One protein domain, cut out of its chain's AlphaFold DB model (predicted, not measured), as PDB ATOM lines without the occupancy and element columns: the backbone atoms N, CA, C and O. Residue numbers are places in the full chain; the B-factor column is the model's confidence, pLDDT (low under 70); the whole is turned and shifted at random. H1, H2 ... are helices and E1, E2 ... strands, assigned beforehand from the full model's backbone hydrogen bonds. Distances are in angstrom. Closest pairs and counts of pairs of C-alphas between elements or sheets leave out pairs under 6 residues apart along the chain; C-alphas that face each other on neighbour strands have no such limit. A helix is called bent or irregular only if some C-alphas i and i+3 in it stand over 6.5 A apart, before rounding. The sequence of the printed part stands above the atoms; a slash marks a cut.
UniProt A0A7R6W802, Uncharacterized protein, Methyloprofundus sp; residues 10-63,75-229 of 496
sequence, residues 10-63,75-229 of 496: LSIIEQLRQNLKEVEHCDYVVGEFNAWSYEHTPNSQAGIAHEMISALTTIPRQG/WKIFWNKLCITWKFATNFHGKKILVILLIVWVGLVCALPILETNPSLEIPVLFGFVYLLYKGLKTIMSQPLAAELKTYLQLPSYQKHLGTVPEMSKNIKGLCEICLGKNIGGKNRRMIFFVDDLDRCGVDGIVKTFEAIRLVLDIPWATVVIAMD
ATOM      1  N   LEU A  10      13.547  11.834 -46.959       89.06
ATOM      2  CA  LEU A  10      14.538  12.690 -46.306       89.06
ATOM      3  C   LEU A  10      15.763  12.941 -47.201       89.06
ATOM      4  O   LEU A  10      16.260  14.060 -47.259       89.06
ATOM      5  N   SER A  11      16.217  11.935 -47.956       89.81
ATOM      6  CA  SER A  11      17.327  12.094 -48.905       89.81
ATOM      7  C   SER A  11      16.995  13.101 -50.006       89.81
ATOM      8  O   SER A  11      17.838  13.920 -50.360       89.81
ATOM      9  N   ILE A  12      15.758  13.096 -50.510       90.88
ATOM     10  CA  ILE A  12      15.307  14.078 -51.505       90.88
ATOM     11  C   ILE A  12      15.167  15.471 -50.884       90.88
ATOM     12  O   ILE A  12      15.531  16.455 -51.524       90.88
ATOM     13  N   ILE A  13      14.692  15.576 -49.639       90.88
ATOM     14  CA  ILE A  13      14.671  16.849 -48.901       90.88
ATOM     15  C   ILE A  13      16.092  17.417 -48.762       90.88
ATOM     16  O   ILE A  13      16.297  18.611 -48.986       90.88
ATOM     17  N   GLU A  14      17.083  16.574 -48.466       90.12
ATOM     18  CA  GLU A  14      18.486  16.987 -48.374       90.12
ATOM     19  C   GLU A  14      19.032  17.482 -49.719       90.12
ATOM     20  O   GLU A  14      19.643  18.550 -49.788       90.12
ATOM     21  N   GLN A  15      18.776  16.745 -50.803       90.62
ATOM     22  CA  GLN A  15      19.176  17.152 -52.155       90.62
ATOM     23  C   GLN A  15      18.509  18.468 -52.561       90.62
ATOM     24  O   GLN A  15      19.167  19.373 -53.072       90.62
ATOM     25  N   LEU A  16      17.216  18.621 -52.265       90.94
ATOM     26  CA  LEU A  16      16.500  19.871 -52.485       90.94
ATOM     27  C   LEU A  16      17.161  21.015 -51.706       90.94
ATOM     28  O   LEU A  16      17.393  22.082 -52.272       90.94
ATOM     29  N   ARG A  17      17.535  20.794 -50.440       87.44
ATOM     30  CA  ARG A  17      18.237  21.791 -49.615       87.44
ATOM     31  C   ARG A  17      19.571  22.218 -50.228       87.44
ATOM     32  O   ARG A  17      19.937  23.389 -50.114       87.44
ATOM     33  N   GLN A  18      20.305  21.298 -50.845       87.50
ATOM     34  CA  GLN A  18      21.562  21.608 -51.528       87.50
ATOM     35  C   GLN A  18      21.308  22.431 -52.794       87.50
ATOM     36  O   GLN A  18      21.859  23.524 -52.913       87.50
ATOM     37  N   ASN A  19      20.386  21.988 -53.649       89.50
ATOM     38  CA  ASN A  19      20.063  22.658 -54.913       89.50
ATOM     39  C   ASN A  19      19.503  24.075 -54.706       89.50
ATOM     40  O   ASN A  19      19.772  24.982 -55.490       89.50
ATOM     41  N   LEU A  20      18.768  24.313 -53.615       86.69
ATOM     42  CA  LEU A  20      18.253  25.643 -53.267       86.69
ATOM     43  C   LEU A  20      19.360  26.672 -52.989       86.69
ATOM     44  O   LEU A  20      19.113  27.869 -53.117       86.69
ATOM     45  N   LYS A  21      20.574  26.238 -52.620       80.38
ATOM     46  CA  LYS A  21      21.708  27.147 -52.373       80.38
ATOM     47  C   LYS A  21      22.330  27.685 -53.660       80.38
ATOM     48  O   LYS A  21      23.019  28.700 -53.597       80.38
ATOM     49  N   GLU A  22      22.105  27.011 -54.783       80.19
ATOM     50  CA  GLU A  22      22.717  27.321 -56.079       80.19
ATOM     51  C   GLU A  22      21.870  28.295 -56.917       80.19
ATOM     52  O   GLU A  22      22.326  28.808 -57.934       80.19
ATOM     53  N   VAL A  23      20.643  28.605 -56.485       82.25
ATOM     54  CA  VAL A  23      19.727  29.487 -57.219       82.25
ATOM     55  C   VAL A  23      20.146  30.956 -57.070       82.25
ATOM     56  O   VAL A  23      19.997  31.565 -56.013       82.25
ATOM     57  N   GLU A  24      20.622  31.574 -58.153       71.94
ATOM     58  CA  GLU A  24      21.251  32.905 -58.104       71.94
ATOM     59  C   GLU A  24      20.296  34.069 -57.751       71.94
ATOM     60  O   GLU A  24      20.738  35.086 -57.194       71.94
ATOM     61  N   HIS A  25      18.992  33.930 -58.022       73.44
ATOM     62  CA  HIS A  25      17.999  35.020 -57.948       73.44
ATOM     63  C   HIS A  25      17.087  35.013 -56.710       73.44
ATOM     64  O   HIS A  25      16.390  36.002 -56.459       73.44
ATOM     65  N   CYS A  26      17.104  33.939 -55.921       78.69
ATOM     66  CA  CYS A  26      16.283  33.794 -54.722       78.69
ATOM     67  C   CYS A  26      17.156  33.384 -53.538       78.69
ATOM     68  O   CYS A  26      17.921  32.432 -53.622       78.69
ATOM     69  N   ASP A  27      17.020  34.097 -52.424       84.88
ATOM     70  CA  ASP A  27      17.697  33.768 -51.169       84.88
ATOM     71  C   ASP A  27      16.719  32.970 -50.293       84.88
ATOM     72  O   ASP A  27      15.664  33.480 -49.891       84.88
ATOM     73  N   TYR A  28      17.030  31.693 -50.066       88.06
ATOM     74  CA  TYR A  28      16.165  30.767 -49.340       88.06
ATOM     75  C   TYR A  28      16.589  30.635 -47.878       88.06
ATOM     76  O   TYR A  28      17.697  30.199 -47.568       88.06
ATOM     77  N   VAL A  29      15.667  30.954 -46.972       87.44
ATOM     78  CA  VAL A  29      15.791  30.633 -45.547       87.44
ATOM     79  C   VAL A  29      15.174  29.260 -45.316       87.44
ATOM     80  O   VAL A  29      14.018  29.035 -45.664       87.44
ATOM     81  N   VAL A  30      15.936  28.340 -44.734       89.06
ATOM     82  CA  VAL A  30      15.472  26.976 -44.471       89.06
ATOM     83  C   VAL A  30      15.167  26.825 -42.987       89.06
ATOM     84  O   VAL A  30      16.013  27.137 -42.153       89.06
ATOM     85  N   GLY A  31      13.960  26.363 -42.672       89.69
ATOM     86  CA  GLY A  31      13.569  25.941 -41.330       89.69
ATOM     87  C   GLY A  31      13.067  24.504 -41.339       89.69
ATOM     88  O   GLY A  31      12.585  24.023 -42.364       89.69
ATOM     89  N   GLU A  32      13.181  23.828 -40.204       91.62
ATOM     90  CA  GLU A  32      12.850  22.413 -40.057       91.62
ATOM     91  C   GLU A  32      12.047  22.171 -38.789       91.62
ATOM     92  O   GLU A  32      12.296  22.782 -37.755       91.62
ATOM     93  N   PHE A  33      11.096  21.250 -38.878       92.94
ATOM     94  CA  PHE A  33      10.302  20.788 -37.757       92.94
ATOM     95  C   PHE A  33      10.176  19.267 -37.818       92.94
ATOM     96  O   PHE A  33       9.611  18.711 -38.761       92.94
ATOM     97  N   ASN A  34      10.703  18.592 -36.799       92.12
ATOM     98  CA  ASN A  34      10.541  17.154 -36.636       92.12
ATOM     99  C   ASN A  34       9.280  16.892 -35.800       92.12
ATOM    100  O   ASN A  34       9.249  17.188 -34.608       92.12
ATOM    101  N   ALA A  35       8.225  16.365 -36.417       92.50
ATOM    102  CA  ALA A  35       6.948  16.183 -35.725       92.50
ATOM    103  C   ALA A  35       7.059  15.227 -34.530       92.50
ATOM    104  O   ALA A  35       6.477  15.480 -33.474       92.50
ATOM    105  N   TRP A  36       7.864  14.177 -34.678       92.38
ATOM    106  CA  TRP A  36       8.047  13.145 -33.666       92.38
ATOM    107  C   TRP A  36       8.768  13.669 -32.419       92.38
ATOM    108  O   TRP A  36       8.343  13.390 -31.299       92.38
ATOM    109  N   SER A  37       9.786  14.524 -32.571       89.25
ATOM    110  CA  SER A  37      10.475  15.115 -31.412       89.25
ATOM    111  C   SER A  37       9.582  16.044 -30.584       89.25
ATOM    112  O   SER A  37       9.833  16.253 -29.397       89.25
ATOM    113  N   TYR A  38       8.552  16.619 -31.209       87.44
ATOM    114  CA  TYR A  38       7.627  17.560 -30.583       87.44
ATOM    115  C   TYR A  38       6.289  16.922 -30.166       87.44
ATOM    116  O   TYR A  38       5.444  17.620 -29.602       87.44
ATOM    117  N   GLU A  39       6.091  15.616 -30.369       88.00
ATOM    118  CA  GLU A  39       4.816  14.924 -30.131       88.00
ATOM    119  C   GLU A  39       4.295  15.087 -28.694       88.00
ATOM    120  O   GLU A  39       3.121  15.389 -28.472       88.00
ATOM    121  N   HIS A  40       5.179  14.932 -27.707       86.38
ATOM    122  CA  HIS A  40       4.821  15.023 -26.289       86.38
ATOM    123  C   HIS A  40       4.834  16.453 -25.746       86.38
ATOM    124  O   HIS A  40       4.637  16.669 -24.548       86.38
ATOM    125  N   THR A  41       5.071  17.449 -26.602       82.81
ATOM    126  CA  THR A  41       4.992  18.835 -26.154       82.81
ATOM    127  C   THR A  41       3.534  19.231 -25.929       82.81
ATOM    128  O   THR A  41       2.648  18.850 -26.696       82.81
ATOM    129  N   PRO A  42       3.246  20.021 -24.879       76.06
ATOM    130  CA  PRO A  42       1.876  20.425 -24.573       76.06
ATOM    131  C   PRO A  42       1.272  21.302 -25.675       76.06
ATOM    132  O   PRO A  42       0.053  21.412 -25.766       76.06
ATOM    133  N   ASN A  43       2.111  21.934 -26.505       82.19
ATOM    134  CA  ASN A  43       1.670  22.784 -27.595       82.19
ATOM    135  C   ASN A  43       2.580  22.658 -28.834       82.19
ATOM    136  O   ASN A  43       3.603  23.341 -28.936       82.19
ATOM    137  N   SER A  44       2.161  21.845 -29.807       84.06
ATOM    138  CA  SER A  44       2.836  21.669 -31.103       84.06
ATOM    139  C   SER A  44       2.943  22.975 -31.902       84.06
ATOM    140  O   SER A  44       3.940  23.205 -32.590       84.06
ATOM    141  N   GLN A  45       1.963  23.876 -31.770       85.38
ATOM    142  CA  GLN A  45       1.974  25.195 -32.412       85.38
ATOM    143  C   GLN A  45       3.130  26.062 -31.923       85.38
ATOM    144  O   GLN A  45       3.780  26.734 -32.724       85.38
ATOM    145  N   ALA A  46       3.420  26.019 -30.620       82.81
ATOM    146  CA  ALA A  46       4.562  26.726 -30.053       82.81
ATOM    147  C   ALA A  46       5.891  26.144 -30.562       82.81
ATOM    148  O   ALA A  46       6.830  26.906 -30.783       82.81
ATOM    149  N   GLY A  47       5.956  24.827 -30.797       86.12
ATOM    150  CA  GLY A  47       7.107  24.166 -31.419       86.12
ATOM    151  C   GLY A  47       7.373  24.675 -32.838       86.12
ATOM    152  O   GLY A  47       8.464  25.164 -33.119       86.12
ATOM    153  N   ILE A  48       6.357  24.669 -33.707       88.19
ATOM    154  CA  ILE A  48       6.482  25.208 -35.075       88.19
ATOM    155  C   ILE A  48       6.848  26.697 -35.060       88.19
ATOM    156  O   ILE A  48       7.736  27.127 -35.797       88.19
ATOM    157  N   ALA A  49       6.199  27.485 -34.200       85.69
ATOM    158  CA  ALA A  49       6.504  28.904 -34.046       85.69
ATOM    159  C   ALA A  49       7.964  29.126 -33.632       85.69
ATOM    160  O   ALA A  49       8.640  29.999 -34.180       85.69
ATOM    161  N   HIS A  50       8.457  28.329 -32.683       84.44
ATOM    162  CA  HIS A  50       9.835  28.392 -32.220       84.44
ATOM    163  C   HIS A  50      10.823  28.094 -33.349       84.44
ATOM    164  O   HIS A  50      11.715  28.909 -33.586       84.44
ATOM    165  N   GLU A  51      10.631  26.997 -34.084       88.62
ATOM    166  CA  GLU A  51      11.526  26.618 -35.183       88.62
ATOM    167  C   GLU A  51      11.509  27.633 -36.325       88.62
ATOM    168  O   GLU A  51      12.558  27.990 -36.865       88.62
ATOM    169  N   MET A  52      10.341  28.195 -36.653       86.88
ATOM    170  CA  MET A  52      10.266  29.251 -37.660       86.88
ATOM    171  C   MET A  52      11.053  30.494 -37.251       86.88
ATOM    172  O   MET A  52      11.814  31.047 -38.045       86.88
ATOM    173  N   ILE A  53      10.882  30.950 -36.013       83.31
ATOM    174  CA  ILE A  53      11.608  32.120 -35.514       83.31
ATOM    175  C   ILE A  53      13.099  31.820 -35.415       83.31
ATOM    176  O   ILE A  53      13.918  32.678 -35.752       83.31
ATOM    177  N   SER A  54      13.460  30.611 -34.986       83.31
ATOM    178  CA  SER A  54      14.843  30.150 -34.978       83.31
ATOM    179  C   SER A  54      15.436  30.252 -36.384       83.31
ATOM    180  O   SER A  54      16.440  30.942 -36.557       83.31
ATOM    181  N   ALA A  55      14.763  29.725 -37.408       85.38
ATOM    182  CA  ALA A  55      15.199  29.798 -38.804       85.38
ATOM    183  C   ALA A  55      15.295  31.238 -39.347       85.38
ATOM    184  O   ALA A  55      16.234  31.580 -40.058       85.38
ATOM    185  N   LEU A  56      14.358  32.118 -38.982       81.69
ATOM    186  CA  LEU A  56      14.358  33.517 -39.433       81.69
ATOM    187  C   LEU A  56      15.435  34.374 -38.757       81.69
ATOM    188  O   LEU A  56      15.835  35.408 -39.295       81.69
ATOM    189  N   THR A  57      15.868  33.988 -37.557       73.31
ATOM    190  CA  THR A  57      16.802  34.775 -36.736       73.31
ATOM    191  C   THR A  57      18.208  34.196 -36.709       73.31
ATOM    192  O   THR A  57      19.172  34.929 -36.456       73.31
ATOM    193  N   THR A  58      18.355  32.905 -37.003       67.56
ATOM    194  CA  THR A  58      19.635  32.290 -37.340       67.56
ATOM    195  C   THR A  58      19.933  32.606 -38.799       67.56
ATOM    196  O   THR A  58      19.347  32.074 -39.726       67.56
ATOM    197  N   ILE A  59      20.833  33.559 -39.015       53.41
ATOM    198  CA  ILE A  59      21.281  33.923 -40.358       53.41
ATOM    199  C   ILE A  59      22.423  32.975 -40.735       53.41
ATOM    200  O   ILE A  59      23.502  33.106 -40.151       53.41
ATOM    201  N   PRO A  60      22.289  32.089 -41.736       45.91
ATOM    202  CA  PRO A  60      23.452  31.630 -42.467       45.91
ATOM    203  C   PRO A  60      23.804  32.743 -43.455       45.91
ATOM    204  O   PRO A  60      23.283  32.813 -44.564       45.91
ATOM    205  N   ARG A  61      24.677  33.672 -43.053       43.94
ATOM    206  CA  ARG A  61      25.270  34.592 -44.027       43.94
ATOM    207  C   ARG A  61      26.279  33.741 -44.782       43.94
ATOM    208  O   ARG A  61      27.301  33.378 -44.209       43.94
ATOM    209  N   GLN A  62      25.933  33.345 -46.007       40.16
ATOM    210  CA  GLN A  62      26.824  32.591 -46.880       40.16
ATOM    211  C   GLN A  62      28.199  33.267 -46.914       40.16
ATOM    212  O   GLN A  62      28.373  34.383 -47.397       40.16
ATOM    213  N   GLY A  63      29.159  32.569 -46.333       34.91
ATOM    214  CA  GLY A  63      30.559  32.924 -46.238       34.91
ATOM    215  C   GLY A  63      31.215  31.720 -45.593       34.91
ATOM    216  O   GLY A  63      30.807  31.316 -44.506       34.91
ATOM    217  N   TRP A  75      29.585  39.650 -32.959       62.91
ATOM    218  CA  TRP A  75      29.047  41.013 -32.946       62.91
ATOM    219  C   TRP A  75      28.113  41.293 -34.127       62.91
ATOM    220  O   TRP A  75      27.081  41.936 -33.936       62.91
ATOM    221  N   LYS A  76      28.400  40.773 -35.329       63.97
ATOM    222  CA  LYS A  76      27.465  40.861 -36.468       63.97
ATOM    223  C   LYS A  76      26.148  40.143 -36.173       63.97
ATOM    224  O   LYS A  76      25.092  40.691 -36.481       63.97
ATOM    225  N   ILE A  77      26.189  38.947 -35.578       60.09
ATOM    226  CA  ILE A  77      24.989  38.194 -35.175       60.09
ATOM    227  C   ILE A  77      24.209  38.977 -34.115       60.09
ATOM    228  O   ILE A  77      22.993  39.128 -34.242       60.09
ATOM    229  N   PHE A  78      24.901  39.510 -33.106       65.88
ATOM    230  CA  PHE A  78      24.303  40.297 -32.032       65.88
ATOM    231  C   PHE A  78      23.618  41.562 -32.563       65.88
ATOM    232  O   PHE A  78      22.431  41.758 -32.309       65.88
ATOM    233  N   TRP A  79      24.312  42.372 -33.370       60.75
ATOM    234  CA  TRP A  79      23.740  43.581 -33.971       60.75
ATOM    235  C   TRP A  79      22.603  43.272 -34.934       60.75
ATOM    236  O   TRP A  79      21.621  44.006 -34.954       60.75
ATOM    237  N   ASN A  80      22.680  42.189 -35.713       66.69
ATOM    238  CA  ASN A  80      21.591  41.863 -36.630       66.69
ATOM    239  C   ASN A  80      20.353  41.370 -35.870       66.69
ATOM    240  O   ASN A  80      19.247  41.806 -36.183       66.69
ATOM    241  N   LYS A  81      20.529  40.554 -34.818       64.38
ATOM    242  CA  LYS A  81      19.438  40.220 -33.890       64.38
ATOM    243  C   LYS A  81      18.852  41.482 -33.262       64.38
ATOM    244  O   LYS A  81      17.638  41.632 -33.291       64.38
ATOM    245  N   LEU A  82      19.691  42.407 -32.790       65.69
ATOM    246  CA  LEU A  82      19.257  43.683 -32.218       65.69
ATOM    247  C   LEU A  82      18.493  44.547 -33.238       65.69
ATOM    248  O   LEU A  82      17.467  45.130 -32.915       65.69
ATOM    249  N   CYS A  83      18.944  44.612 -34.491       67.38
ATOM    250  CA  CYS A  83      18.253  45.348 -35.548       67.38
ATOM    251  C   CYS A  83      16.914  44.703 -35.926       67.38
ATOM    252  O   CYS A  83      15.954  45.426 -36.194       67.38
ATOM    253  N   ILE A  84      16.839  43.370 -35.976       65.44
ATOM    254  CA  ILE A  84      15.596  42.642 -36.264       65.44
ATOM    255  C   ILE A  84      14.604  42.834 -35.117       65.44
ATOM    256  O   ILE A  84      13.457  43.193 -35.379       65.44
ATOM    257  N   THR A  85      15.039  42.679 -33.862       62.78
ATOM    258  CA  THR A  85      14.179  42.911 -32.691       62.78
ATOM    259  C   THR A  85      13.720  44.363 -32.625       62.78
ATOM    260  O   THR A  85      12.542  44.611 -32.375       62.78
ATOM    261  N   TRP A  86      14.588  45.325 -32.947       64.81
ATOM    262  CA  TRP A  86      14.222  46.742 -32.992       64.81
ATOM    263  C   TRP A  86      13.211  47.044 -34.105       64.81
ATOM    264  O   TRP A  86      12.184  47.673 -33.850       64.81
ATOM    265  N   LYS A  87      13.420  46.524 -35.322       66.06
ATOM    266  CA  LYS A  87      12.456  46.661 -36.430       66.06
ATOM    267  C   LYS A  87      11.111  46.017 -36.101       66.06
ATOM    268  O   LYS A  87      10.073  46.634 -36.332       66.06
ATOM    269  N   PHE A  88      11.123  44.821 -35.516       64.69
ATOM    270  CA  PHE A  88       9.914  44.132 -35.075       64.69
ATOM    271  C   PHE A  88       9.158  44.944 -34.013       64.69
ATOM    272  O   PHE A  88       7.964  45.205 -34.173       64.69
ATOM    273  N   ALA A  89       9.866  45.450 -33.000       63.09
ATOM    274  CA  ALA A  89       9.294  46.299 -31.958       63.09
ATOM    275  C   ALA A  89       8.675  47.589 -32.530       63.09
ATOM    276  O   ALA A  89       7.567  47.970 -32.142       63.09
ATOM    277  N   THR A  90       9.338  48.236 -33.497       63.69
ATOM    278  CA  THR A  90       8.804  49.442 -34.153       63.69
ATOM    279  C   THR A  90       7.572  49.173 -35.019       63.69
ATOM    280  O   THR A  90       6.652  49.989 -35.004       63.69
ATOM    281  N   ASN A  91       7.498  48.035 -35.721       65.44
ATOM    282  CA  ASN A  91       6.361  47.720 -36.593       65.44
ATOM    283  C   ASN A  91       5.098  47.363 -35.787       65.44
ATOM    284  O   ASN A  91       3.999  47.810 -36.103       65.44
ATOM    285  N   PHE A  92       5.248  46.600 -34.702       58.94
ATOM    286  CA  PHE A  92       4.107  46.127 -33.909       58.94
ATOM    287  C   PHE A  92       3.653  47.121 -32.826       58.94
ATOM    288  O   PHE A  92       2.464  47.205 -32.505       58.94
ATOM    289  N   HIS A  93       4.585  47.900 -32.265       60.47
ATOM    290  CA  HIS A  93       4.332  48.790 -31.126       60.47
ATOM    291  C   HIS A  93       4.883  50.216 -31.317       60.47
ATOM    292  O   HIS A  93       5.113  50.928 -30.336       60.47
ATOM    293  N   GLY A  94       5.016  50.683 -32.565       61.91
ATOM    294  CA  GLY A  94       5.557  52.008 -32.904       61.91
ATOM    295  C   GLY A  94       4.910  53.181 -32.159       61.91
ATOM    296  O   GLY A  94       5.617  54.082 -31.715       61.91
ATOM    297  N   LYS A  95       3.593  53.135 -31.902       63.19
ATOM    298  CA  LYS A  95       2.890  54.160 -31.103       63.19
ATOM    299  C   LYS A  95       3.366  54.213 -29.641       63.19
ATOM    300  O   LYS A  95       3.480  55.297 -29.088       63.19
ATOM    301  N   LYS A  96       3.676  53.067 -29.021       61.28
ATOM    302  CA  LYS A  96       4.158  52.999 -27.625       61.28
ATOM    303  C   LYS A  96       5.620  53.448 -27.513       61.28
ATOM    304  O   LYS A  96       5.975  54.147 -26.570       61.28
ATOM    305  N   ILE A  97       6.446  53.108 -28.504       65.31
ATOM    306  CA  ILE A  97       7.843  53.568 -28.591       65.31
ATOM    307  C   ILE A  97       7.903  55.082 -28.831       65.31
ATOM    308  O   ILE A  97       8.713  55.761 -28.205       65.31
ATOM    309  N   LEU A  98       7.007  55.629 -29.661       65.81
ATOM    310  CA  LEU A  98       6.855  57.076 -29.852       65.81
ATOM    311  C   LEU A  98       6.513  57.804 -28.551       65.81
ATOM    312  O   LEU A  98       7.077  58.857 -28.297       65.81
ATOM    313  N   VAL A  99       5.645  57.239 -27.705       67.81
ATOM    314  CA  VAL A  99       5.326  57.822 -26.389       67.81
ATOM    315  C   VAL A  99       6.560  57.851 -25.485       67.81
ATOM    316  O   VAL A  99       6.814  58.865 -24.843       67.81
ATOM    317  N   ILE A 100       7.366  56.784 -25.468       68.25
ATOM    318  CA  ILE A 100       8.620  56.749 -24.695       68.25
ATOM    319  C   ILE A 100       9.612  57.789 -25.227       68.25
ATOM    320  O   ILE A 100      10.152  58.569 -24.444       68.25
ATOM    321  N   LEU A 101       9.820  57.842 -26.546       70.25
ATOM    322  CA  LEU A 101      10.687  58.837 -27.184       70.25
ATOM    323  C   LEU A 101      10.208  60.267 -26.917       70.25
ATOM    324  O   LEU A 101      11.033  61.138 -26.669       70.25
ATOM    325  N   LEU A 102       8.894  60.501 -26.904       73.69
ATOM    326  CA  LEU A 102       8.298  61.801 -26.600       73.69
ATOM    327  C   LEU A 102       8.510  62.189 -25.133       73.69
ATOM    328  O   LEU A 102       8.852  63.333 -24.864       73.69
ATOM    329  N   ILE A 103       8.399  61.249 -24.189       71.56
ATOM    330  CA  ILE A 103       8.716  61.490 -22.770       71.56
ATOM    331  C   ILE A 103      10.201  61.831 -22.591       71.56
ATOM    332  O   ILE A 103      10.529  62.777 -21.874       71.56
ATOM    333  N   VAL A 104      11.100  61.100 -23.262       74.56
ATOM    334  CA  VAL A 104      12.545  61.387 -23.237       74.56
ATOM    335  C   VAL A 104      12.830  62.764 -23.840       74.56
ATOM    336  O   VAL A 104      13.588  63.540 -23.263       74.56
ATOM    337  N   TRP A 105      12.194  63.090 -24.967       77.69
ATOM    338  CA  TRP A 105      12.368  64.362 -25.665       77.69
ATOM    339  C   TRP A 105      11.851  65.549 -24.842       77.69
ATOM    340  O   TRP A 105      12.578  66.522 -24.667       77.69
ATOM    341  N   VAL A 106      10.654  65.444 -24.254       77.69
ATOM    342  CA  VAL A 106      10.092  66.467 -23.351       77.69
ATOM    343  C   VAL A 106      10.990  66.667 -22.129       77.69
ATOM    344  O   VAL A 106      11.268  67.803 -21.755       77.69
ATOM    345  N   GLY A 107      11.495  65.584 -21.530       70.81
ATOM    346  CA  GLY A 107      12.427  65.682 -20.408       70.81
ATOM    347  C   GLY A 107      13.734  66.389 -20.781       70.81
ATOM    348  O   GLY A 107      14.233  67.195 -19.998       70.81
ATOM    349  N   LEU A 108      14.267  66.124 -21.978       76.25
ATOM    350  CA  LEU A 108      15.509  66.724 -22.464       76.25
ATOM    351  C   LEU A 108      15.330  68.219 -22.770       76.25
ATOM    352  O   LEU A 108      16.139  69.034 -22.332       76.25
ATOM    353  N   VAL A 109      14.237  68.590 -23.444       79.19
ATOM    354  CA  VAL A 109      13.893  69.992 -23.753       79.19
ATOM    355  C   VAL A 109      13.695  70.817 -22.480       79.19
ATOM    356  O   VAL A 109      14.132  71.961 -22.430       79.19
ATOM    357  N   CYS A 110      13.095  70.244 -21.432       73.69
ATOM    358  CA  CYS A 110      12.949  70.925 -20.143       73.69
ATOM    359  C   CYS A 110      14.275  71.065 -19.373       73.69
ATOM    360  O   CYS A 110      14.430  72.021 -18.618       73.69
ATOM    361  N   ALA A 111      15.223  70.136 -19.535       68.50
ATOM    362  CA  ALA A 111      16.491  70.140 -18.798       68.50
ATOM    363  C   ALA A 111      17.537  71.109 -19.383       68.50
ATOM    364  O   ALA A 111      18.292  71.720 -18.628       68.50
ATOM    365  N   LEU A 112      17.563  71.276 -20.711       72.12
ATOM    366  CA  LEU A 112      18.522  72.132 -21.424       72.12
ATOM    367  C   LEU A 112      18.554  73.605 -20.946       72.12
ATOM    368  O   LEU A 112      19.637  74.068 -20.591       72.12
ATOM    369  N   PRO A 113      17.427  74.340 -20.848       73.31
ATOM    370  CA  PRO A 113      17.445  75.744 -20.414       73.31
ATOM    371  C   PRO A 113      17.803  75.924 -18.927       73.31
ATOM    372  O   PRO A 113      18.272  76.987 -18.516       73.31
ATOM    373  N   ILE A 114      17.608  74.890 -18.101       66.50
ATOM    374  CA  ILE A 114      17.967  74.914 -16.673       66.50
ATOM    375  C   ILE A 114      19.488  74.754 -16.503       66.50
ATOM    376  O   ILE A 114      20.074  75.390 -15.627       66.50
ATOM    377  N   LEU A 115      20.133  73.955 -17.361       63.19
ATOM    378  CA  LEU A 115      21.592  73.792 -17.374       63.19
ATOM    379  C   LEU A 115      22.317  75.063 -17.843       63.19
ATOM    380  O   LEU A 115      23.370  75.399 -17.312       63.19
ATOM    381  N   GLU A 116      21.744  75.778 -18.811       69.31
ATOM    382  CA  GLU A 116      22.357  76.975 -19.406       69.31
ATOM    383  C   GLU A 116      22.324  78.192 -18.463       69.31
ATOM    384  O   GLU A 116      23.162  79.086 -18.551       69.31
ATOM    385  N   THR A 117      21.380  78.215 -17.516       69.81
ATOM    386  CA  THR A 117      21.187  79.336 -16.582       69.81
ATOM    387  C   THR A 117      21.925  79.178 -15.252       69.81
ATOM    388  O   THR A 117      22.199  80.188 -14.609       69.81
ATOM    389  N   ASN A 118      22.262  77.956 -14.817       66.56
ATOM    390  CA  ASN A 118      22.887  77.713 -13.509       66.56
ATOM    391  C   ASN A 118      23.862  76.512 -13.532       66.56
ATOM    392  O   ASN A 118      23.444  75.380 -13.274       66.56
ATOM    393  N   PRO A 119      25.176  76.732 -13.737       66.44
ATOM    394  CA  PRO A 119      26.163  75.648 -13.842       66.44
ATOM    395  C   PRO A 119      26.384  74.870 -12.528       66.44
ATOM    396  O   PRO A 119      26.873  73.747 -12.535       66.44
ATOM    397  N   SER A 120      25.981  75.410 -11.373       69.69
ATOM    398  CA  SER A 120      26.044  74.695 -10.086       69.69
ATOM    399  C   SER A 120      24.949  73.632  -9.908       69.69
ATOM    400  O   SER A 120      25.024  72.823  -8.982       69.69
ATOM    401  N   LEU A 121      23.935  73.613 -10.784       64.94
ATOM    402  CA  LEU A 121      22.795  72.693 -10.727       64.94
ATOM    403  C   LEU A 121      22.902  71.522 -11.718       64.94
ATOM    404  O   LEU A 121      21.972  70.719 -11.806       64.94
ATOM    405  N   GLU A 122      24.036  71.361 -12.406       63.03
ATOM    406  CA  GLU A 122      24.262  70.270 -13.366       63.03
ATOM    407  C   GLU A 122      23.975  68.884 -12.768       63.03
ATOM    408  O   GLU A 122      23.218  68.095 -13.333       63.03
ATOM    409  N   ILE A 123      24.519  68.605 -11.578       67.88
ATOM    410  CA  ILE A 123      24.370  67.314 -10.894       67.88
ATOM    411  C   ILE A 123      22.908  67.042 -10.485       67.88
ATOM    412  O   ILE A 123      22.398  65.976 -10.836       67.88
ATOM    413  N   PRO A 124      22.190  67.944  -9.778       74.62
ATOM    414  CA  PRO A 124      20.798  67.701  -9.391       74.62
ATOM    415  C   PRO A 124      19.813  67.691 -10.568       74.62
ATOM    416  O   PRO A 124      18.838  66.941 -10.512       74.62
ATOM    417  N   VAL A 125      20.055  68.445 -11.647       69.19
ATOM    418  CA  VAL A 125      19.214  68.390 -12.860       69.19
ATOM    419  C   VAL A 125      19.426  67.075 -13.604       69.19
ATOM    420  O   VAL A 125      18.448  66.444 -14.006       69.19
ATOM    421  N   LEU A 126      20.672  66.598 -13.709       66.81
ATOM    422  CA  LEU A 126      20.970  65.284 -14.279       66.81
ATOM    423  C   LEU A 126      20.348  64.164 -13.433       66.81
ATOM    424  O   LEU A 126      19.703  63.275 -13.980       66.81
ATOM    425  N   PHE A 127      20.466  64.229 -12.103       73.00
ATOM    426  CA  PHE A 127      19.831  63.264 -11.200       73.00
ATOM    427  C   PHE A 127      18.303  63.310 -11.286       73.00
ATOM    428  O   PHE A 127      17.662  62.262 -11.303       73.00
ATOM    429  N   GLY A 128      17.712  64.503 -11.383       73.00
ATOM    430  CA  GLY A 128      16.275  64.700 -11.565       73.00
ATOM    431  C   GLY A 128      15.778  64.172 -12.910       73.00
ATOM    432  O   GLY A 128      14.735  63.523 -12.960       73.00
ATOM    433  N   PHE A 129      16.549  64.366 -13.980       69.88
ATOM    434  CA  PHE A 129      16.270  63.823 -15.309       69.88
ATOM    435  C   PHE A 129      16.408  62.300 -15.338       69.88
ATOM    436  O   PHE A 129      15.508  61.623 -15.826       69.88
ATOM    437  N   VAL A 130      17.467  61.741 -14.746       70.56
ATOM    438  CA  VAL A 130      17.637  60.288 -14.584       70.56
ATOM    439  C   VAL A 130      16.519  59.711 -13.719       70.56
ATOM    440  O   VAL A 130      16.001  58.648 -14.040       70.56
ATOM    441  N   TYR A 131      16.081  60.412 -12.673       74.25
ATOM    442  CA  TYR A 131      14.960  60.001 -11.832       74.25
ATOM    443  C   TYR A 131      13.612  60.103 -12.556       74.25
ATOM    444  O   TYR A 131      12.779  59.221 -12.387       74.25
ATOM    445  N   LEU A 132      13.385  61.126 -13.384       68.00
ATOM    446  CA  LEU A 132      12.183  61.270 -14.215       68.00
ATOM    447  C   LEU A 132      12.152  60.249 -15.351       68.00
ATOM    448  O   LEU A 132      11.102  59.662 -15.591       68.00
ATOM    449  N   LEU A 133      13.291  59.980 -15.992       64.75
ATOM    450  CA  LEU A 133      13.454  58.873 -16.930       64.75
ATOM    451  C   LEU A 133      13.211  57.550 -16.228       64.75
ATOM    452  O   LEU A 133      12.433  56.755 -16.726       64.75
ATOM    453  N   TYR A 134      13.808  57.328 -15.058       71.75
ATOM    454  CA  TYR A 134      13.600  56.124 -14.266       71.75
ATOM    455  C   TYR A 134      12.148  55.994 -13.819       71.75
ATOM    456  O   TYR A 134      11.612  54.901 -13.887       71.75
ATOM    457  N   LYS A 135      11.477  57.073 -13.405       67.38
ATOM    458  CA  LYS A 135      10.075  57.069 -12.971       67.38
ATOM    459  C   LYS A 135       9.134  56.887 -14.155       67.38
ATOM    460  O   LYS A 135       8.224  56.085 -14.046       67.38
ATOM    461  N   GLY A 136       9.382  57.542 -15.287       64.06
ATOM    462  CA  GLY A 136       8.647  57.360 -16.539       64.06
ATOM    463  C   GLY A 136       8.829  55.954 -17.107       64.06
ATOM    464  O   GLY A 136       7.839  55.275 -17.380       64.06
ATOM    465  N   LEU A 137      10.073  55.460 -17.169       56.00
ATOM    466  CA  LEU A 137      10.367  54.057 -17.464       56.00
ATOM    467  C   LEU A 137       9.690  53.151 -16.451       56.00
ATOM    468  O   LEU A 137       9.114  52.169 -16.868       56.00
ATOM    469  N   LYS A 138       9.725  53.450 -15.151       61.75
ATOM    470  CA  LYS A 138       9.136  52.617 -14.097       61.75
ATOM    471  C   LYS A 138       7.619  52.596 -14.174       61.75
ATOM    472  O   LYS A 138       7.069  51.531 -13.977       61.75
ATOM    473  N   THR A 139       6.945  53.699 -14.498       60.53
ATOM    474  CA  THR A 139       5.485  53.756 -14.685       60.53
ATOM    475  C   THR A 139       5.055  52.966 -15.921       60.53
ATOM    476  O   THR A 139       4.042  52.270 -15.889       60.53
ATOM    477  N   ILE A 140       5.863  53.001 -16.983       53.59
ATOM    478  CA  ILE A 140       5.666  52.188 -18.192       53.59
ATOM    479  C   ILE A 140       6.057  50.720 -17.940       53.59
ATOM    480  O   ILE A 140       5.363  49.817 -18.389       53.59
ATOM    481  N   MET A 141       7.107  50.457 -17.160       44.97
ATOM    482  CA  MET A 141       7.566  49.122 -16.758       44.97
ATOM    483  C   MET A 141       6.700  48.496 -15.655       44.97
ATOM    484  O   MET A 141       6.749  47.288 -15.468       44.97
ATOM    485  N   SER A 142       5.909  49.277 -14.915       51.19
ATOM    486  CA  SER A 142       4.959  48.783 -13.908       51.19
ATOM    487  C   SER A 142       3.577  48.472 -14.488       51.19
ATOM    488  O   SER A 142       2.743  47.894 -13.801       51.19
ATOM    489  N   GLN A 143       3.321  48.856 -15.741       53.97
ATOM    490  CA  GLN A 143       2.239  48.303 -16.563       53.97
ATOM    491  C   GLN A 143       2.669  46.920 -17.109       53.97
ATOM    492  O   GLN A 143       3.859  46.608 -17.023       53.97
ATOM    493  N   PRO A 144       1.781  46.075 -17.687       43.00
ATOM    494  CA  PRO A 144       2.109  44.710 -18.157       43.00
ATOM    495  C   PRO A 144       3.182  44.626 -19.269       43.00
ATOM    496  O   PRO A 144       3.369  43.588 -19.882       43.00
ATOM    497  N   LEU A 145       3.925  45.702 -19.515       39.72
ATOM    498  CA  LEU A 145       4.951  45.870 -20.528       39.72
ATOM    499  C   LEU A 145       6.336  45.350 -20.115       39.72
ATOM    500  O   LEU A 145       7.105  45.024 -21.005       39.72
ATOM    501  N   ALA A 146       6.706  45.259 -18.827       37.41
ATOM    502  CA  ALA A 146       8.051  44.779 -18.440       37.41
ATOM    503  C   ALA A 146       8.201  43.252 -18.503       37.41
ATOM    504  O   ALA A 146       9.271  42.748 -18.856       37.41
ATOM    505  N   ALA A 147       7.121  42.522 -18.211       46.66
ATOM    506  CA  ALA A 147       7.048  41.092 -18.493       46.66
ATOM    507  C   ALA A 147       7.168  40.845 -20.006       46.66
ATOM    508  O   ALA A 147       7.891  39.948 -20.427       46.66
ATOM    509  N   GLU A 148       6.571  41.708 -20.831       44.94
ATOM    510  CA  GLU A 148       6.666  41.633 -22.287       44.94
ATOM    511  C   GLU A 148       8.040  42.096 -22.830       44.94
ATOM    512  O   GLU A 148       8.602  41.420 -23.680       44.94
ATOM    513  N   LEU A 149       8.671  43.155 -22.294       35.25
ATOM    514  CA  LEU A 149       9.970  43.700 -22.751       35.25
ATOM    515  C   LEU A 149      11.173  42.798 -22.505       35.25
ATOM    516  O   LEU A 149      12.052  42.691 -23.365       35.25
ATOM    517  N   LYS A 150      11.201  42.104 -21.368       39.09
ATOM    518  CA  LYS A 150      12.204  41.060 -21.117       39.09
ATOM    519  C   LYS A 150      12.013  39.866 -22.065       39.09
ATOM    520  O   LYS A 150      12.994  39.242 -22.461       39.09
ATOM    521  N   THR A 151      10.771  39.629 -22.486       40.81
ATOM    522  CA  THR A 151      10.380  38.654 -23.518       40.81
ATOM    523  C   THR A 151      10.600  39.183 -24.948       40.81
ATOM    524  O   THR A 151      10.651  38.385 -25.873       40.81
ATOM    525  N   TYR A 152      10.781  40.499 -25.151       40.78
ATOM    526  CA  TYR A 152      11.063  41.138 -26.450       40.78
ATOM    527  C   TYR A 152      12.562  41.198 -26.803       40.78
ATOM    528  O   TYR A 152      12.912  41.267 -27.981       40.78
ATOM    529  N   LEU A 153      13.456  41.198 -25.804       38.97
ATOM    530  CA  LEU A 153      14.918  41.170 -26.000       38.97
ATOM    531  C   LEU A 153      15.489  39.746 -26.084       38.97
ATOM    532  O   LEU A 153      16.577  39.544 -26.624       38.97
ATOM    533  N   GLN A 154      14.756  38.760 -25.574       43.56
ATOM    534  CA  GLN A 154      15.004  37.347 -25.837       43.56
ATOM    535  C   GLN A 154      14.115  36.933 -27.015       43.56
ATOM    536  O   GLN A 154      13.002  37.426 -27.142       43.56
ATOM    537  N   LEU A 155      14.592  36.059 -27.908       40.66
ATOM    538  CA  LEU A 155      13.688  35.408 -28.866       40.66
ATOM    539  C   LEU A 155      12.520  34.823 -28.058       40.66
ATOM    540  O   LEU A 155      12.801  34.244 -27.006       40.66
ATOM    541  N   PRO A 156      11.254  34.999 -28.475       44.94
ATOM    542  CA  PRO A 156      10.114  34.648 -27.643       44.94
ATOM    543  C   PRO A 156      10.216  33.176 -27.236       44.94
ATOM    544  O   PRO A 156      10.059  32.264 -28.047       44.94
ATOM    545  N   SER A 157      10.540  32.933 -25.966       45.81
ATOM    546  CA  SER A 157      10.527  31.596 -25.394       45.81
ATOM    547  C   SER A 157       9.068  31.266 -25.093       45.81
ATOM    548  O   SER A 157       8.575  31.523 -23.991       45.81
ATOM    549  N   TYR A 158       8.355  30.712 -26.075       52.00
ATOM    550  CA  TYR A 158       6.942  30.319 -25.960       52.00
ATOM    551  C   TYR A 158       6.692  29.145 -24.991       52.00
ATOM    552  O   TYR A 158       5.610  28.572 -24.971       52.00
ATOM    553  N   GLN A 159       7.663  28.802 -24.140       42.25
ATOM    554  CA  GLN A 159       7.526  27.776 -23.106       42.25
ATOM    555  C   GLN A 159       6.631  28.203 -21.930       42.25
ATOM    556  O   GLN A 159       6.182  27.333 -21.190       42.25
ATOM    557  N   LYS A 160       6.380  29.507 -21.712       46.28
ATOM    558  CA  LYS A 160       5.659  29.977 -20.505       46.28
ATOM    559  C   LYS A 160       4.397  30.805 -20.736       46.28
ATOM    560  O   LYS A 160       3.656  31.018 -19.783       46.28
ATOM    561  N   HIS A 161       4.100  31.207 -21.971       44.75
ATOM    562  CA  HIS A 161       2.872  31.931 -22.290       44.75
ATOM    563  C   HIS A 161       2.263  31.389 -23.583       44.75
ATOM    564  O   HIS A 161       2.709  31.704 -24.684       44.75
ATOM    565  N   LEU A 162       1.224  30.568 -23.411       43.09
ATOM    566  CA  LEU A 162       0.190  30.272 -24.400       43.09
ATOM    567  C   LEU A 162      -0.555  31.579 -24.733       43.09
ATOM    568  O   LEU A 162      -1.681  31.796 -24.294       43.09
ATOM    569  N   GLY A 163       0.103  32.487 -25.454       49.78
ATOM    570  CA  GLY A 163      -0.583  33.552 -26.181       49.78
ATOM    571  C   GLY A 163      -1.442  32.895 -27.253       49.78
ATOM    572  O   GLY A 163      -1.039  31.893 -27.844       49.78
ATOM    573  N   THR A 164      -2.659  33.380 -27.444       65.75
ATOM    574  CA  THR A 164      -3.654  32.714 -28.294       65.75
ATOM    575  C   THR A 164      -3.097  32.429 -29.703       65.75
ATOM    576  O   THR A 164      -2.316  33.211 -30.242       65.75
ATOM    577  N   VAL A 165      -3.495  31.312 -30.326       68.75
ATOM    578  CA  VAL A 165      -3.111  30.906 -31.704       68.75
ATOM    579  C   VAL A 165      -3.074  32.079 -32.711       68.75
ATOM    580  O   VAL A 165      -2.106  32.183 -33.474       68.75
ATOM    581  N   PRO A 166      -4.045  33.019 -32.696       73.06
ATOM    582  CA  PRO A 166      -4.028  34.183 -33.580       73.06
ATOM    583  C   PRO A 166      -2.854  35.144 -33.333       73.06
ATOM    584  O   PRO A 166      -2.306  35.691 -34.290       73.06
ATOM    585  N   GLU A 167      -2.437  35.348 -32.080       73.38
ATOM    586  CA  GLU A 167      -1.292  36.205 -31.741       73.38
ATOM    587  C   GLU A 167       0.017  35.600 -32.244       73.38
ATOM    588  O   GLU A 167       0.833  36.311 -32.835       73.38
ATOM    589  N   MET A 168       0.197  34.285 -32.078       73.88
ATOM    590  CA  MET A 168       1.352  33.571 -32.632       73.88
ATOM    591  C   MET A 168       1.404  33.712 -34.156       73.88
ATOM    592  O   MET A 168       2.425  34.151 -34.688       73.88
ATOM    593  N   SER A 169       0.295  33.444 -34.856       78.44
ATOM    594  CA  SER A 169       0.230  33.606 -36.317       78.44
ATOM    595  C   SER A 169       0.565  35.038 -36.751       78.44
ATOM    596  O   SER A 169       1.364  35.240 -37.668       78.44
ATOM    597  N   LYS A 170       0.023  36.051 -36.060       80.12
ATOM    598  CA  LYS A 170       0.278  37.466 -36.367       80.12
ATOM    599  C   LYS A 170       1.751  37.844 -36.172       80.12
ATOM    600  O   LYS A 170       2.317  38.547 -37.009       80.12
ATOM    601  N   ASN A 171       2.374  37.363 -35.097       80.31
ATOM    602  CA  ASN A 171       3.785  37.615 -34.805       80.31
ATOM    603  C   ASN A 171       4.703  36.955 -35.842       80.31
ATOM    604  O   ASN A 171       5.607  37.613 -36.360       80.31
ATOM    605  N   ILE A 172       4.442  35.692 -36.196       83.12
ATOM    606  CA  ILE A 172       5.215  34.969 -37.215       83.12
ATOM    607  C   ILE A 172       5.065  35.654 -38.576       83.12
ATOM    608  O   ILE A 172       6.071  35.900 -39.242       83.12
ATOM    609  N   LYS A 173       3.839  36.027 -38.972       85.19
ATOM    610  CA  LYS A 173       3.582  36.780 -40.213       85.19
ATOM    611  C   LYS A 173       4.366  38.092 -40.246       85.19
ATOM    612  O   LYS A 173       5.055  38.353 -41.229       85.19
ATOM    613  N   GLY A 174       4.335  38.868 -39.161       81.06
ATOM    614  CA  GLY A 174       5.088  40.121 -39.057       81.06
ATOM    615  C   GLY A 174       6.607  39.926 -39.121       81.06
ATOM    616  O   GLY A 174       7.301  40.706 -39.772       81.06
ATOM    617  N   LEU A 175       7.142  38.871 -38.496       82.00
ATOM    618  CA  LEU A 175       8.565  38.528 -38.604       82.00
ATOM    619  C   LEU A 175       8.940  38.110 -40.028       82.00
ATOM    620  O   LEU A 175       9.949  38.580 -40.549       82.00
ATOM    621  N   CYS A 176       8.122  37.280 -40.677       84.38
ATOM    622  CA  CYS A 176       8.336  36.880 -42.067       84.38
ATOM    623  C   CYS A 176       8.314  38.094 -43.001       84.38
ATOM    624  O   CYS A 176       9.184  38.213 -43.856       84.38
ATOM    625  N   GLU A 177       7.388  39.032 -42.812       84.81
ATOM    626  CA  GLU A 177       7.324  40.261 -43.610       84.81
ATOM    627  C   GLU A 177       8.595  41.107 -43.466       84.81
ATOM    628  O   GLU A 177       9.157  41.592 -44.448       84.81
ATOM    629  N   ILE A 178       9.095  41.252 -42.238       80.81
ATOM    630  CA  ILE A 178      10.298  42.046 -41.965       80.81
ATOM    631  C   ILE A 178      11.554  41.362 -42.510       80.81
ATOM    632  O   ILE A 178      12.430  42.042 -43.057       80.81
ATOM    633  N   CYS A 179      11.664  40.042 -42.343       78.56
ATOM    634  CA  CYS A 179      12.853  39.278 -42.715       78.56
ATOM    635  C   CYS A 179      12.896  38.911 -44.206       78.56
ATOM    636  O   CYS A 179      13.984  38.882 -44.789       78.56
ATOM    637  N   LEU A 180      11.737  38.641 -44.814       83.81
ATOM    638  CA  LEU A 180      11.601  38.091 -46.168       83.81
ATOM    639  C   LEU A 180      10.880  39.035 -47.142       83.81
ATOM    640  O   LEU A 180      11.156  39.003 -48.336       83.81
ATOM    641  N   GLY A 181       9.979  39.893 -46.656       74.12
ATOM    642  CA  GLY A 181       9.103  40.712 -47.501       74.12
ATOM    643  C   GLY A 181       9.781  41.879 -48.226       74.12
ATOM    644  O   GLY A 181       9.174  42.485 -49.107       74.12
ATOM    645  N   LYS A 182      11.037  42.208 -47.898       70.19
ATOM    646  CA  LYS A 182      11.796  43.275 -48.571       70.19
ATOM    647  C   LYS A 182      12.839  42.703 -49.524       70.19
ATOM    648  O   LYS A 182      13.692  41.920 -49.115       70.19
ATOM    649  N   ASN A 183      12.847  43.214 -50.755       64.88
ATOM    650  CA  ASN A 183      13.925  42.988 -51.715       64.88
ATOM    651  C   ASN A 183      15.186  43.730 -51.277       64.88
ATOM    652  O   ASN A 183      15.343  44.929 -51.510       64.88
ATOM    653  N   ILE A 184      16.094  43.015 -50.619       61.56
ATOM    654  CA  ILE A 184      17.403  43.536 -50.229       61.56
ATOM    655  C   ILE A 184      18.383  43.177 -51.349       61.56
ATOM    656  O   ILE A 184      18.699  42.010 -51.550       61.56
ATOM    657  N   GLY A 185      18.853  44.183 -52.093       63.16
ATOM    658  CA  GLY A 185      19.831  43.982 -53.171       63.16
ATOM    659  C   GLY A 185      19.275  43.284 -54.419       63.16
ATOM    660  O   GLY A 185      20.015  42.578 -55.091       63.16
ATOM    661  N   GLY A 186      17.977  43.441 -54.713       67.69
ATOM    662  CA  GLY A 186      17.346  42.901 -55.928       67.69
ATOM    663  C   GLY A 186      17.034  41.400 -55.905       67.69
ATOM    664  O   GLY A 186      16.510  40.888 -56.889       67.69
ATOM    665  N   LYS A 187      17.313  40.697 -54.799       70.75
ATOM    666  CA  LYS A 187      16.972  39.279 -54.620       70.75
ATOM    667  C   LYS A 187      15.702  39.120 -53.786       70.75
ATOM    668  O   LYS A 187      15.601  39.701 -52.702       70.75
ATOM    669  N   ASN A 188      14.776  38.293 -54.275       81.75
ATOM    670  CA  ASN A 188      13.600  37.881 -53.512       81.75
ATOM    671  C   ASN A 188      14.028  36.905 -52.413       81.75
ATOM    672  O   ASN A 188      14.777  35.963 -52.674       81.75
ATOM    673  N   ARG A 189      13.523  37.098 -51.193       85.69
ATOM    674  CA  ARG A 189      13.723  36.149 -50.095       85.69
ATOM    675  C   ARG A 189      12.488  35.296 -49.893       85.69
ATOM    676  O   ARG A 189      11.374  35.815 -49.858       85.69
ATOM    677  N   ARG A 190      12.680  33.993 -49.736       89.44
ATOM    678  CA  ARG A 190      11.596  33.053 -49.432       89.44
ATOM    679  C   ARG A 190      12.038  32.090 -48.350       89.44
ATOM    680  O   ARG A 190      13.224  31.809 -48.209       89.44
ATOM    681  N   MET A 191      11.083  31.587 -47.591       89.81
ATOM    682  CA  MET A 191      11.321  30.561 -46.592       89.81
ATOM    683  C   MET A 191      10.809  29.219 -47.091       89.81
ATOM    684  O   MET A 191       9.701  29.134 -47.615       89.81
ATOM    685  N   ILE A 192      11.604  28.175 -46.903       92.62
ATOM    686  CA  ILE A 192      11.179  26.793 -47.094       92.62
ATOM    687  C   ILE A 192      11.197  26.129 -45.725       92.62
ATOM    688  O   ILE A 192      12.221  26.123 -45.043       92.62
ATOM    689  N   PHE A 193      10.037  25.634 -45.309       93.44
ATOM    690  CA  PHE A 193       9.837  25.026 -44.005       93.44
ATOM    691  C   PHE A 193       9.557  23.537 -44.172       93.44
ATOM    692  O   PHE A 193       8.509  23.153 -44.693       93.44
ATOM    693  N   PHE A 194      10.508  22.705 -43.771       94.38
ATOM    694  CA  PHE A 194      10.395  21.259 -43.857       94.38
ATOM    695  C   PHE A 194       9.726  20.700 -42.609       94.38
ATOM    696  O   PHE A 194      10.081  21.059 -41.490       94.38
ATOM    697  N   VAL A 195       8.774  19.800 -42.814       93.88
ATOM    698  CA  VAL A 195       8.081  19.072 -41.757       93.88
ATOM    699  C   VAL A 195       8.245  17.583 -42.047       93.88
ATOM    700  O   VAL A 195       7.786  17.109 -43.090       93.88
ATOM    701  N   ASP A 196       8.919  16.860 -41.156       91.81
ATOM    702  CA  ASP A 196       9.276  15.448 -41.356       91.81
ATOM    703  C   ASP A 196       8.905  14.575 -40.146       91.81
ATOM    704  O   ASP A 196       8.529  15.086 -39.084       91.81
ATOM    705  N   ASP A 197       9.008  13.254 -40.326       90.12
ATOM    706  CA  ASP A 197       8.731  12.207 -39.335       90.12
ATOM    707  C   ASP A 197       7.280  12.206 -38.798       90.12
ATOM    708  O   ASP A 197       7.009  11.674 -37.723       90.12
ATOM    709  N   LEU A 198       6.312  12.745 -39.558       91.00
ATOM    710  CA  LEU A 198       4.882  12.662 -39.200       91.00
ATOM    711  C   LEU A 198       4.392  11.216 -39.100       91.00
ATOM    712  O   LEU A 198       3.522  10.913 -38.292       91.00
ATOM    713  N   ASP A 199       4.935  10.336 -39.937       89.38
ATOM    714  CA  ASP A 199       4.593   8.916 -39.988       89.38
ATOM    715  C   ASP A 199       5.137   8.111 -38.792       89.38
ATOM    716  O   ASP A 199       4.807   6.934 -38.660       89.38
ATOM    717  N   ARG A 200       5.922   8.731 -37.898       90.69
ATOM    718  CA  ARG A 200       6.378   8.126 -36.632       90.69
ATOM    719  C   ARG A 200       5.557   8.539 -35.413       90.69
ATOM    720  O   ARG A 200       5.703   7.921 -34.361       90.69
ATOM    721  N   CYS A 201       4.738   9.577 -35.539       92.75
ATOM    722  CA  CYS A 201       3.896  10.057 -34.452       92.75
ATOM    723  C   CYS A 201       2.702   9.124 -34.217       92.75
ATOM    724  O   CYS A 201       2.192   8.488 -35.144       92.75
ATOM    725  N   GLY A 202       2.184   9.114 -32.990       92.50
ATOM    726  CA  GLY A 202       0.863   8.573 -32.698       92.50
ATOM    727  C   GLY A 202      -0.263   9.400 -33.333       92.50
ATOM    728  O   GLY A 202      -0.053  10.503 -33.843       92.50
ATOM    729  N   VAL A 203      -1.494   8.880 -33.263       92.88
ATOM    730  CA  VAL A 203      -2.691   9.503 -33.863       92.88
ATOM    731  C   VAL A 203      -2.868  10.956 -33.407       92.88
ATOM    732  O   VAL A 203      -2.963  11.860 -34.238       92.88
ATOM    733  N   ASP A 204      -2.819  11.201 -32.096       90.31
ATOM    734  CA  ASP A 204      -2.938  12.550 -31.531       90.31
ATOM    735  C   ASP A 204      -1.790  13.467 -31.971       90.31
ATOM    736  O   ASP A 204      -1.999  14.652 -32.234       90.31
ATOM    737  N   GLY A 205      -0.570  12.928 -32.068       92.31
ATOM    738  CA  GLY A 205       0.608  13.665 -32.524       92.31
ATOM    739  C   GLY A 205       0.473  14.128 -33.975       92.31
ATOM    740  O   GLY A 205       0.776  15.284 -34.286       92.31
ATOM    741  N   ILE A 206      -0.048  13.264 -34.852       93.75
ATOM    742  CA  ILE A 206      -0.321  13.585 -36.260       93.75
ATOM    743  C   ILE A 206      -1.336  14.728 -36.359       93.75
ATOM    744  O   ILE A 206      -1.072  15.732 -37.028       93.75
ATOM    745  N   VAL A 207      -2.469  14.616 -35.659       90.38
ATOM    746  CA  VAL A 207      -3.532  15.638 -35.677       90.38
ATOM    747  C   VAL A 207      -3.004  16.979 -35.167       90.38
ATOM    748  O   VAL A 207      -3.097  17.983 -35.878       90.38
ATOM    749  N   LYS A 208      -2.368  16.992 -33.987       90.25
ATOM    750  CA  LYS A 208      -1.768  18.201 -33.391       90.25
ATOM    751  C   LYS A 208      -0.729  18.844 -34.301       90.25
ATOM    752  O   LYS A 208      -0.575  20.067 -34.296       90.25
ATOM    753  N   THR A 209       0.006  18.043 -35.068       92.75
ATOM    754  CA  THR A 209       0.990  18.550 -36.026       92.75
ATOM    755  C   THR A 209       0.304  19.236 -37.201       92.75
ATOM    756  O   THR A 209       0.669  20.360 -37.539       92.75
ATOM    757  N   PHE A 210      -0.734  18.637 -37.790       91.19
ATOM    758  CA  PHE A 210      -1.489  19.291 -38.863       91.19
ATOM    759  C   PHE A 210      -2.207  20.564 -38.397       91.19
ATOM    760  O   PHE A 210      -2.214  21.565 -39.119       91.19
ATOM    761  N   GLU A 211      -2.750  20.574 -37.179       87.12
ATOM    762  CA  GLU A 211      -3.298  21.786 -36.563       87.12
ATOM    763  C   GLU A 211      -2.239  22.874 -36.378       87.12
ATOM    764  O   GLU A 211      -2.526  24.056 -36.577       87.12
ATOM    765  N   ALA A 212      -1.012  22.484 -36.034       88.94
ATOM    766  CA  ALA A 212       0.097  23.411 -35.902       88.94
ATOM    767  C   ALA A 212       0.567  23.965 -37.248       88.94
ATOM    768  O   ALA A 212       0.805  25.166 -37.364       88.94
ATOM    769  N   ILE A 213       0.645  23.126 -38.283       91.00
ATOM    770  CA  ILE A 213       1.080  23.527 -39.628       91.00
ATOM    771  C   ILE A 213       0.184  24.634 -40.194       91.00
ATOM    772  O   ILE A 213       0.688  25.542 -40.858       91.00
ATOM    773  N   ARG A 214      -1.120  24.626 -39.877       85.44
ATOM    774  CA  ARG A 214      -2.070  25.677 -40.292       85.44
ATOM    775  C   ARG A 214      -1.624  27.092 -39.922       85.44
ATOM    776  O   ARG A 214      -1.965  28.023 -40.641       85.44
ATOM    777  N   LEU A 215      -0.823  27.269 -38.867       84.31
ATOM    778  CA  LEU A 215      -0.257  28.577 -38.510       84.31
ATOM    779  C   LEU A 215       0.604  29.199 -39.613       84.31
ATOM    780  O   LEU A 215       0.726  30.425 -39.674       84.31
ATOM    781  N   VAL A 216       1.211  28.350 -40.442       86.38
ATOM    782  CA  VAL A 216       2.248  28.709 -41.413       86.38
ATOM    783  C   VAL A 216       1.714  28.715 -42.843       86.38
ATOM    784  O   VAL A 216       2.239  29.447 -43.677       86.38
ATOM    785  N   LEU A 217       0.657  27.949 -43.129       84.81
ATOM    786  CA  LEU A 217       0.101  27.811 -44.485       84.81
ATOM    787  C   LEU A 217      -0.358  29.147 -45.091       84.81
ATOM    788  O   LEU A 217      -0.256  29.330 -46.298       84.81
ATOM    789  N   ASP A 218      -0.792  30.097 -44.260       82.38
ATOM    790  CA  ASP A 218      -1.273  31.414 -44.700       82.38
ATOM    791  C   ASP A 218      -0.152  32.455 -44.903       82.38
ATOM    792  O   ASP A 218      -0.428  33.653 -45.044       82.38
ATOM    793  N   ILE A 219       1.123  32.065 -44.812       88.44
ATOM    794  CA  ILE A 219       2.253  32.997 -44.892       88.44
ATOM    795  C   ILE A 219       2.747  33.087 -46.344       88.44
ATOM    796  O   ILE A 219       3.318  32.125 -46.850       88.44
ATOM    797  N   PRO A 220       2.634  34.251 -47.016       86.12
ATOM    798  CA  PRO A 220       2.883  34.357 -48.458       86.12
ATOM    799  C   PRO A 220       4.349  34.140 -48.869       86.12
ATOM    800  O   PRO A 220       4.626  33.800 -50.016       86.12
ATOM    801  N   TRP A 221       5.299  34.335 -47.951       89.31
ATOM    802  CA  TRP A 221       6.734  34.145 -48.209       89.31
ATOM    803  C   TRP A 221       7.256  32.771 -47.785       89.31
ATOM    804  O   TRP A 221       8.451  32.519 -47.949       89.31
ATOM    805  N   ALA A 222       6.404  31.907 -47.229       90.75
ATOM    806  CA  ALA A 222       6.788  30.587 -46.752       90.75
ATOM    807  C   ALA A 222       6.197  29.493 -47.648       90.75
ATOM    808  O   ALA A 222       5.044  29.545 -48.063       90.75
ATOM    809  N   THR A 223       6.993  28.475 -47.944       93.00
ATOM    810  CA  THR A 223       6.546  27.239 -48.583       93.00
ATOM    811  C   THR A 223       6.797  26.097 -47.617       93.00
ATOM    812  O   THR A 223       7.937  25.865 -47.219       93.00
ATOM    813  N   VAL A 224       5.737  25.396 -47.223       94.31
ATOM    814  CA  VAL A 224       5.830  24.255 -46.308       94.31
ATOM    815  C   VAL A 224       5.938  22.968 -47.119       94.31
ATOM    816  O   VAL A 224       5.075  22.676 -47.947       94.31
ATOM    817  N   VAL A 225       6.991  22.189 -46.880       94.75
ATOM    818  CA  VAL A 225       7.212  20.880 -47.501       94.75
ATOM    819  C   VAL A 225       7.045  19.815 -46.430       94.75
ATOM    820  O   VAL A 225       7.848  19.730 -45.509       94.75
ATOM    821  N   ILE A 226       6.001  18.999 -46.557       94.50
ATOM    822  CA  ILE A 226       5.683  17.949 -45.584       94.50
ATOM    823  C   ILE A 226       6.022  16.589 -46.189       94.50
ATOM    824  O   ILE A 226       5.526  16.272 -47.276       94.50
ATOM    825  N   ALA A 227       6.834  15.783 -45.510       93.50
ATOM    826  CA  ALA A 227       7.056  14.379 -45.848       93.50
ATOM    827  C   ALA A 227       6.163  13.478 -44.986       93.50
ATOM    828  O   ALA A 227       6.097  13.632 -43.770       93.50
ATOM    829  N   MET A 228       5.431  12.559 -45.625       92.88
ATOM    830  CA  MET A 228       4.493  11.673 -44.928       92.88
ATOM    831  C   MET A 228       4.233  10.370 -45.690       92.88
ATOM    832  O   MET A 228       4.434  10.309 -46.905       92.88
ATOM    833  N   ASP A 229       3.837   9.303 -44.992       92.81
ATOM    834  CA  ASP A 229       3.310   8.064 -45.590       92.81
ATOM    835  C   ASP A 229       1.776   8.098 -45.545       92.81
ATOM    836  O   ASP A 229       1.166   8.170 -44.477       92.81
TER     837      ASP A 229
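This is residues 10 to 63 and 75 to 229 of the 496 residues of an uncharacterized protein of Methyloprofundus sp (UniProt A0A7R6W802). A small sheet of three strands with H2, H5 and H6 over one face makes a head, and a long helical hairpin, H3b and H4, is an arm that makes the length; H3a crosses between them. The printed part has 209 residues with six named helices and three named strands, in the order H1 E1 H2 H3 H4 H5 E2 H6 E3; the sheet, E1 E2 E3, is parallel, and the class is mostly helix. The whole is loose, with a radius of gyration of the C-alphas of 22.6 A, and elongated, spanning 78 by 40 by 26 A.

The strands are E1, residues 26 to 34, 25.2 A long, E2, residues 188 to 196, 25.9 A, and E3, residues 222 to 226. The helices are H1, residues 10 to 19, from C-alpha 10 at (14.538, 12.690, -46.306), H2, residues 44 to 57, H5, residues 165 to 180, and H6, residues 203 to 217. H3, residues 75 to 117, was assigned as one helix by its hydrogen bonds but is bent: C-alphas 92 and 95 are 8.6 A apart. Its arms are H3a, residues 75 to 92, 25.5 A, and H3b, residues 95 to 117, 34.3 A, ending at (21.187, 79.336, -16.582). H3b is irregular, C-alphas 110 and 113 being 6.6 A apart. H4, residues 119 to 153, 38.2 A, is irregular, C-alphas 120 and 123 being 7.6 A apart, with a kink of 95 degrees near residue 144.

Inner strand E2 is parallel to E1, with N 29 and O 190 at 2.9 A, and to E3, with N 193 and O 223 at 2.8 A. E2, H6 and E3 form a strand-helix-strand unit, two parallel neighbour strands with a helix between, its crossover right-handed. H2, H5 and H6 on one face make two layers, helices over a sheet, at heights of 8.7, 10.0 and 10.2 A; H1 only grazes the sheet. The hub, H5, touches H2 at a shallow tilt of 17 degrees, closest at C-alphas 56 and 179, 6.8 A. H5 touches H3a, closest at C-alphas 175 and 88, 6.8 A. H3b and H4 form a helical hairpin, closest at C-alphas 115 and 122, 6.0 A. Every O i to N i+4 pair is within hydrogen-bond range in H1, H2, H3a and H5, against 17 of 19 in H3b, 23 of 31 in H4 and 9 of 11 in H6.

The C-alphas farthest apart, of Asn 118 and Asp 229, are 79.1 A apart. Residues 64 to 74 are not printed; C-alphas 63 and 75 are 15.6 A apart across the cut. The link from H4 to H5 is long. The pLDDT is under 70 in 83 residues, among them 75 to 100 and 135 to 165.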